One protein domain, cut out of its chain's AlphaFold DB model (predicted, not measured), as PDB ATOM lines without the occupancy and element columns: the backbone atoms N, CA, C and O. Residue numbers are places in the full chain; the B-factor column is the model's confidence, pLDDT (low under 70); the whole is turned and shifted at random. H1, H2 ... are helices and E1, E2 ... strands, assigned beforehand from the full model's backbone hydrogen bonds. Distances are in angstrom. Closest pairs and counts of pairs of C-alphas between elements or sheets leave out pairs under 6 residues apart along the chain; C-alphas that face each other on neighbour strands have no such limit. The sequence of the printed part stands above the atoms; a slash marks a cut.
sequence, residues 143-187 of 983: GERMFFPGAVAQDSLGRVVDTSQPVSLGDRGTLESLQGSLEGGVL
ATOM      1  N   GLY A 143     -37.667 -32.681 -71.443       89.12
ATOM      2  CA  GLY A 143     -36.748 -32.726 -72.576       89.12
ATOM      3  C   GLY A 143     -35.366 -32.135 -72.319       89.12
ATOM      4  O   GLY A 143     -35.165 -31.373 -71.376       89.12
ATOM      5  N   GLU A 144     -34.426 -32.458 -73.211       83.00
ATOM      6  CA  GLU A 144     -33.146 -31.748 -73.348       83.00
ATOM      7  C   GLU A 144     -33.387 -30.296 -73.807       83.00
ATOM      8  O   GLU A 144     -32.629 -29.402 -73.434       83.00
ATOM      9  N   ARG A 145     -34.473 -30.041 -74.555       87.19
ATOM     10  CA  ARG A 145     -34.969 -28.699 -74.894       87.19
ATOM     11  C   ARG A 145     -36.356 -28.450 -74.300       87.19
ATOM     12  O   ARG A 145     -37.251 -29.282 -74.442       87.19
ATOM     13  N   MET A 146     -36.549 -27.275 -73.698       90.44
ATOM     14  CA  MET A 146     -37.843 -26.783 -73.195       90.44
ATOM     15  C   MET A 146     -38.026 -25.288 -73.501       90.44
ATOM     16  O   MET A 146     -37.068 -24.596 -73.840       90.44
ATOM     17  N   PHE A 147     -39.258 -24.781 -73.417       92.00
ATOM     18  CA  PHE A 147     -39.603 -23.402 -73.777       92.00
ATOM     19  C   PHE A 147     -40.041 -22.599 -72.545       92.00
ATOM     20  O   PHE A 147     -41.007 -22.959 -71.875       92.00
ATOM     21  N   PHE A 148     -39.318 -21.512 -72.252       90.12
ATOM     22  CA  PHE A 148     -39.491 -20.685 -71.049       90.12
ATOM     23  C   PHE A 148     -39.585 -19.181 -71.390       90.12
ATOM     24  O   PHE A 148     -38.754 -18.394 -70.926       90.12
ATOM     25  N   PRO A 149     -40.570 -18.758 -72.207       86.75
ATOM     26  CA  PRO A 149     -40.655 -17.389 -72.714       86.75
ATOM     27  C   PRO A 149     -40.708 -16.358 -71.580       86.75
ATOM     28  O   PRO A 149     -41.621 -16.364 -70.757       86.75
ATOM     29  N   GLY A 150     -39.725 -15.453 -71.557       85.25
ATOM     30  CA  GLY A 150     -39.620 -14.378 -70.565       85.25
ATOM     31  C   GLY A 150     -38.871 -14.736 -69.275       85.25
ATOM     32  O   GLY A 150     -38.726 -13.868 -68.415       85.25
ATOM     33  N   ALA A 151     -38.359 -15.962 -69.132       91.25
ATOM     34  CA  ALA A 151     -37.424 -16.299 -68.056       91.25
ATOM     35  C   ALA A 151     -36.071 -15.585 -68.243       91.25
ATOM     36  O   ALA A 151     -35.742 -15.141 -69.343       91.25
ATOM     37  N   VAL A 152     -35.245 -15.510 -67.197       91.06
ATOM     38  CA  VAL A 152     -33.866 -14.999 -67.303       91.06
ATOM     39  C   VAL A 152     -32.895 -16.146 -67.060       91.06
ATOM     40  O   VAL A 152     -33.015 -16.846 -66.057       91.06
ATOM     41  N   ALA A 153     -31.944 -16.341 -67.971       92.06
ATOM     42  CA  ALA A 153     -30.970 -17.421 -67.898       92.06
ATOM     43  C   ALA A 153     -29.578 -16.967 -68.359       92.06
ATOM     44  O   ALA A 153     -29.439 -16.128 -69.254       92.06
ATOM     45  N   GLN A 154     -28.546 -17.552 -67.756       88.62
ATOM     46  CA  GLN A 154     -27.158 -17.493 -68.205       88.62
ATOM     47  C   GLN A 154     -26.597 -18.909 -68.311       88.62
ATOM     48  O   GLN A 154     -26.968 -19.760 -67.511       88.62
ATOM     49  N   ASP A 155     -25.709 -19.150 -69.271       81.62
ATOM     50  CA  ASP A 155     -25.045 -20.446 -69.429       81.62
ATOM     51  C   ASP A 155     -23.835 -20.625 -68.493       81.62
ATOM     52  O   ASP A 155     -23.458 -19.713 -67.752       81.62
ATOM     53  N   SER A 156     -23.180 -21.791 -68.540       75.94
ATOM     54  CA  SER A 156     -21.982 -22.086 -67.726       75.94
ATOM     55  C   SER A 156     -20.778 -21.159 -67.992       75.94
ATOM     56  O   SER A 156     -19.795 -21.201 -67.253       75.94
ATOM     57  N   LEU A 157     -20.836 -20.305 -69.025       76.38
ATOM     58  CA  LEU A 157     -19.848 -19.266 -69.342       76.38
ATOM     59  C   LEU A 157     -20.327 -17.851 -68.950       76.38
ATOM     60  O   LEU A 157     -19.667 -16.864 -69.285       76.38
ATOM     61  N   GLY A 158     -21.464 -17.730 -68.256       77.12
ATOM     62  CA  GLY A 158     -22.063 -16.459 -67.837       77.12
ATOM     63  C   GLY A 158     -22.685 -15.653 -68.983       77.12
ATOM     64  O   GLY A 158     -22.961 -14.462 -68.823       77.12
ATOM     65  N   ARG A 159     -22.888 -16.261 -70.159       83.25
ATOM     66  CA  ARG A 159     -23.486 -15.595 -71.324       83.25
ATOM     67  C   ARG A 159     -25.004 -15.656 -71.197       83.25
ATOM     68  O   ARG A 159     -25.550 -16.705 -70.875       83.25
ATOM     69  N   VAL A 160     -25.689 -14.545 -71.467       88.00
ATOM     70  CA  VAL A 160     -27.161 -14.495 -71.437       88.00
ATOM     71  C   VAL A 160     -27.736 -15.433 -72.498       88.00
ATOM     72  O   VAL A 160     -27.360 -15.353 -73.667       88.00
ATOM     73  N   VAL A 161     -28.659 -16.298 -72.080       87.44
ATOM     74  CA  VAL A 161     -29.392 -17.227 -72.946       87.44
ATOM     75  C   VAL A 161     -30.701 -16.570 -73.383       87.44
ATOM     76  O   VAL A 161     -31.425 -16.015 -72.558       87.44
ATOM     77  N   ASP A 162     -31.016 -16.637 -74.677       87.75
ATOM     78  CA  ASP A 162     -32.278 -16.122 -75.210       87.75
ATOM     79  C   ASP A 162     -33.430 -17.105 -74.947       87.75
ATOM     80  O   ASP A 162     -33.648 -18.068 -75.682       87.75
ATOM     81  N   THR A 163     -34.173 -16.837 -73.877       89.94
ATOM     82  CA  THR A 163     -35.343 -17.607 -73.434       89.94
ATOM     83  C   THR A 163     -36.610 -17.333 -74.249       89.94
ATOM     84  O   THR A 163     -37.616 -18.011 -74.043       89.94
ATOM     85  N   SER A 164     -36.587 -16.374 -75.189       88.44
ATOM     86  CA  SER A 164     -37.670 -16.213 -76.173       88.44
ATOM     87  C   SER A 164     -37.687 -17.346 -77.204       88.44
ATOM     88  O   SER A 164     -38.707 -17.573 -77.850       88.44
ATOM     89  N   GLN A 165     -36.587 -18.095 -77.310       87.88
ATOM     90  CA  GLN A 165     -36.472 -19.339 -78.067       87.88
ATOM     91  C   GLN A 165     -36.571 -20.544 -77.110       87.88
ATOM     92  O   GLN A 165     -36.357 -20.395 -75.904       87.88
ATOM     93  N   PRO A 166     -36.835 -21.773 -77.591       89.31
ATOM     94  CA  PRO A 166     -36.647 -22.962 -76.771       89.31
ATOM     95  C   PRO A 166     -35.157 -23.153 -76.440       89.31
ATOM     96  O   PRO A 166     -34.283 -23.094 -77.315       89.31
ATOM     97  N   VAL A 167     -34.865 -23.393 -75.165       86.50
ATOM     98  CA  VAL A 167     -33.514 -23.432 -74.586       86.50
ATOM     99  C   VAL A 167     -33.073 -24.865 -74.308       86.50
ATOM    100  O   VAL A 167     -33.909 -25.743 -74.102       86.50
ATOM    101  N   SER A 168     -31.760 -25.110 -74.320       83.75
ATOM    102  CA  SER A 168     -31.184 -26.398 -73.906       83.75
ATOM    103  C   SER A 168     -30.974 -26.437 -72.393       83.75
ATOM    104  O   SER A 168     -30.561 -25.438 -71.810       83.75
ATOM    105  N   LEU A 169     -31.209 -27.593 -71.779       85.50
ATOM    106  CA  LEU A 169     -30.991 -27.855 -70.352       85.50
ATOM    107  C   LEU A 169     -29.783 -28.768 -70.085       85.50
ATOM    108  O   LEU A 169     -29.459 -29.033 -68.931       85.50
ATOM    109  N   GLY A 170     -29.098 -29.224 -71.141       81.19
ATOM    110  CA  GLY A 170     -27.832 -29.960 -71.035       81.19
ATOM    111  C   GLY A 170     -26.638 -29.100 -70.590       81.19
ATOM    112  O   GLY A 170     -25.573 -29.637 -70.314       81.19
ATOM    113  N   ASP A 171     -26.796 -27.774 -70.514       80.19
ATOM    114  CA  ASP A 171     -25.819 -26.863 -69.912       80.19
ATOM    115  C   ASP A 171     -26.198 -26.579 -68.449       80.19
ATOM    116  O   ASP A 171     -27.282 -26.055 -68.172       80.19
ATOM    117  N   ARG A 172     -25.292 -26.905 -67.514       84.00
ATOM    118  CA  ARG A 172     -25.520 -26.747 -66.069       84.00
ATOM    119  C   ARG A 172     -25.892 -25.319 -65.675       84.00
ATOM    120  O   ARG A 172     -26.874 -25.140 -64.959       84.00
ATOM    121  N   GLY A 173     -25.139 -24.317 -66.135       83.94
ATOM    122  CA  GLY A 173     -25.401 -22.916 -65.801       83.94
ATOM    123  C   GLY A 173     -26.806 -22.481 -66.215       83.94
ATOM    124  O   GLY A 173     -27.525 -21.897 -65.409       83.94
ATOM    125  N   THR A 174     -27.241 -22.864 -67.420       87.44
ATOM    126  CA  THR A 174     -28.584 -22.570 -67.941       87.44
ATOM    127  C   THR A 174     -29.663 -23.195 -67.058       87.44
ATOM    128  O   THR A 174     -30.616 -22.514 -66.677       87.44
ATOM    129  N   LEU A 175     -29.497 -24.467 -66.680       90.62
ATOM    130  CA  LEU A 175     -30.422 -25.187 -65.802       90.62
ATOM    131  C   LEU A 175     -30.505 -24.559 -64.396       90.62
ATOM    132  O   LEU A 175     -31.603 -24.312 -63.903       90.62
ATOM    133  N   GLU A 176     -29.369 -24.249 -63.768       89.88
ATOM    134  CA  GLU A 176     -29.311 -23.605 -62.445       89.88
ATOM    135  C   GLU A 176     -29.851 -22.166 -62.467       89.88
ATOM    136  O   GLU A 176     -30.556 -21.741 -61.552       89.88
ATOM    137  N   SER A 177     -29.560 -21.411 -63.529       92.19
ATOM    138  CA  SER A 177     -30.027 -20.034 -63.695       92.19
ATOM    139  C   SER A 177     -31.550 -19.979 -63.868       92.19
ATOM    140  O   SER A 177     -32.206 -19.145 -63.243       92.19
ATOM    141  N   LEU A 178     -32.130 -20.928 -64.614       93.56
ATOM    142  CA  LEU A 178     -33.582 -21.118 -64.702       93.56
ATOM    143  C   LEU A 178     -34.189 -21.643 -63.387       93.56
ATOM    144  O   LEU A 178     -35.285 -21.221 -63.022       93.56
ATOM    145  N   GLN A 179     -33.492 -22.511 -62.641       93.06
ATOM    146  CA  GLN A 179     -33.935 -22.967 -61.314       93.06
ATOM    147  C   GLN A 179     -34.079 -21.795 -60.329       93.06
ATOM    148  O   GLN A 179     -34.993 -21.798 -59.508       93.06
ATOM    149  N   GLY A 180     -33.203 -20.788 -60.427       89.19
ATOM    150  CA  GLY A 180     -33.259 -19.572 -59.614       89.19
ATOM    151  C   GLY A 180     -34.213 -18.481 -60.119       89.19
ATOM    152  O   GLY A 180     -34.635 -17.650 -59.314       89.19
ATOM    153  N   SER A 181     -34.545 -18.441 -61.416       89.69
ATOM    154  CA  SER A 181     -35.357 -17.362 -62.011       89.69
ATOM    155  C   SER A 181     -36.832 -17.705 -62.244       89.69
ATOM    156  O   SER A 181     -37.656 -16.793 -62.336       89.69
ATOM    157  N   LEU A 182     -37.189 -18.991 -62.318       90.12
ATOM    158  CA  LEU A 182     -38.571 -19.451 -62.471       90.12
ATOM    159  C   LEU A 182     -39.273 -19.623 -61.118       90.12
ATOM    160  O   LEU A 182     -38.689 -20.100 -60.146       90.12
ATOM    161  N   GLU A 183     -40.575 -19.327 -61.068       85.62
ATOM    162  CA  GLU A 183     -41.392 -19.592 -59.880       85.62
ATOM    163  C   GLU A 183     -41.466 -21.108 -59.608       85.62
ATOM    164  O   GLU A 183     -41.994 -21.897 -60.402       85.62
ATOM    165  N   GLY A 184     -40.866 -21.533 -58.494       83.12
ATOM    166  CA  GLY A 184     -40.674 -22.947 -58.164       83.12
ATOM    167  C   GLY A 184     -39.679 -23.684 -59.073       83.12
ATOM    168  O   GLY A 184     -39.804 -24.895 -59.205       83.12
ATOM    169  N   GLY A 185     -38.757 -22.983 -59.743       90.00
ATOM    170  CA  GLY A 185     -37.642 -23.561 -60.507       90.00
ATOM    171  C   GLY A 185     -38.005 -24.290 -61.811       90.00
ATOM    172  O   GLY A 185     -39.128 -24.195 -62.306       90.00
ATOM    173  N   VAL A 186     -37.041 -25.022 -62.372       91.69
ATOM    174  CA  VAL A 186     -37.220 -25.987 -63.471       91.69
ATOM    175  C   VAL A 186     -37.637 -27.342 -62.901       91.69
ATOM    176  O   VAL A 186     -38.692 -27.859 -63.261       91.69
ATOM    177  N   LEU A 187     -36.832 -27.883 -61.981       93.69
ATOM    178  CA  LEU A 187     -37.126 -29.110 -61.250       93.69
ATOM    179  C   LEU A 187     -38.063 -28.782 -60.079       93.69
ATOM    180  O   LEU A 187     -37.703 -28.019 -59.182       93.69
TER     181      LEU A 187
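What this domain is: This is residues 143 to 187 of the 983 residues of an uncharacterized protein of Myxococcales bacterium (UniProt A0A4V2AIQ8). Little regular structure is here: a small rounded domain, mostly loop, with a short two-stranded hairpin, E1 and E2, at one side and one helix, H1, at the other. Residues 148 to 165 make a long loop that folds back on itself, residues 153 to 154 pairing antiparallel with 160 to 161. The printed part has 45 residues, with E1, E2 and H1 in that order, and its class is mixed; named elements hold only 16 residues. It is compact, with a radius of gyration of the C-alphas of 9.0 A and spans of 23 by 19 by 19 A.

How they stand to each other: Look first at E1, residues 145 to 147, and E2, residues 166 to 168, antiparallel neighbours at 143 degrees; N 167 and O 146 are 2.8 A apart, within hydrogen-bond range. From E2 a tight link leads to H1, residues 172 to 181; their closest C-alphas, of Ser 168 and Thr 174, are 7.5 A apart. E1 and H1 are apart. In H1 every O i to N i+4 pair is within hydrogen-bond range.

Where its parts are: Find C-alpha 145 at (-34.969, -28.699, -74.894), where E1 begins; E1 and E2 each span 7.1 A. H1 runs 14.2 A to C-alpha 181 at (-35.357, -17.362, -62.011).

The domain as a whole: The C-alphas farthest apart, of Leu 157 and Gly 184, are 23.9 A apart. E1 to E2 is a long link; the printed part has no cut, and no printed residue is under 70 in pLDDT.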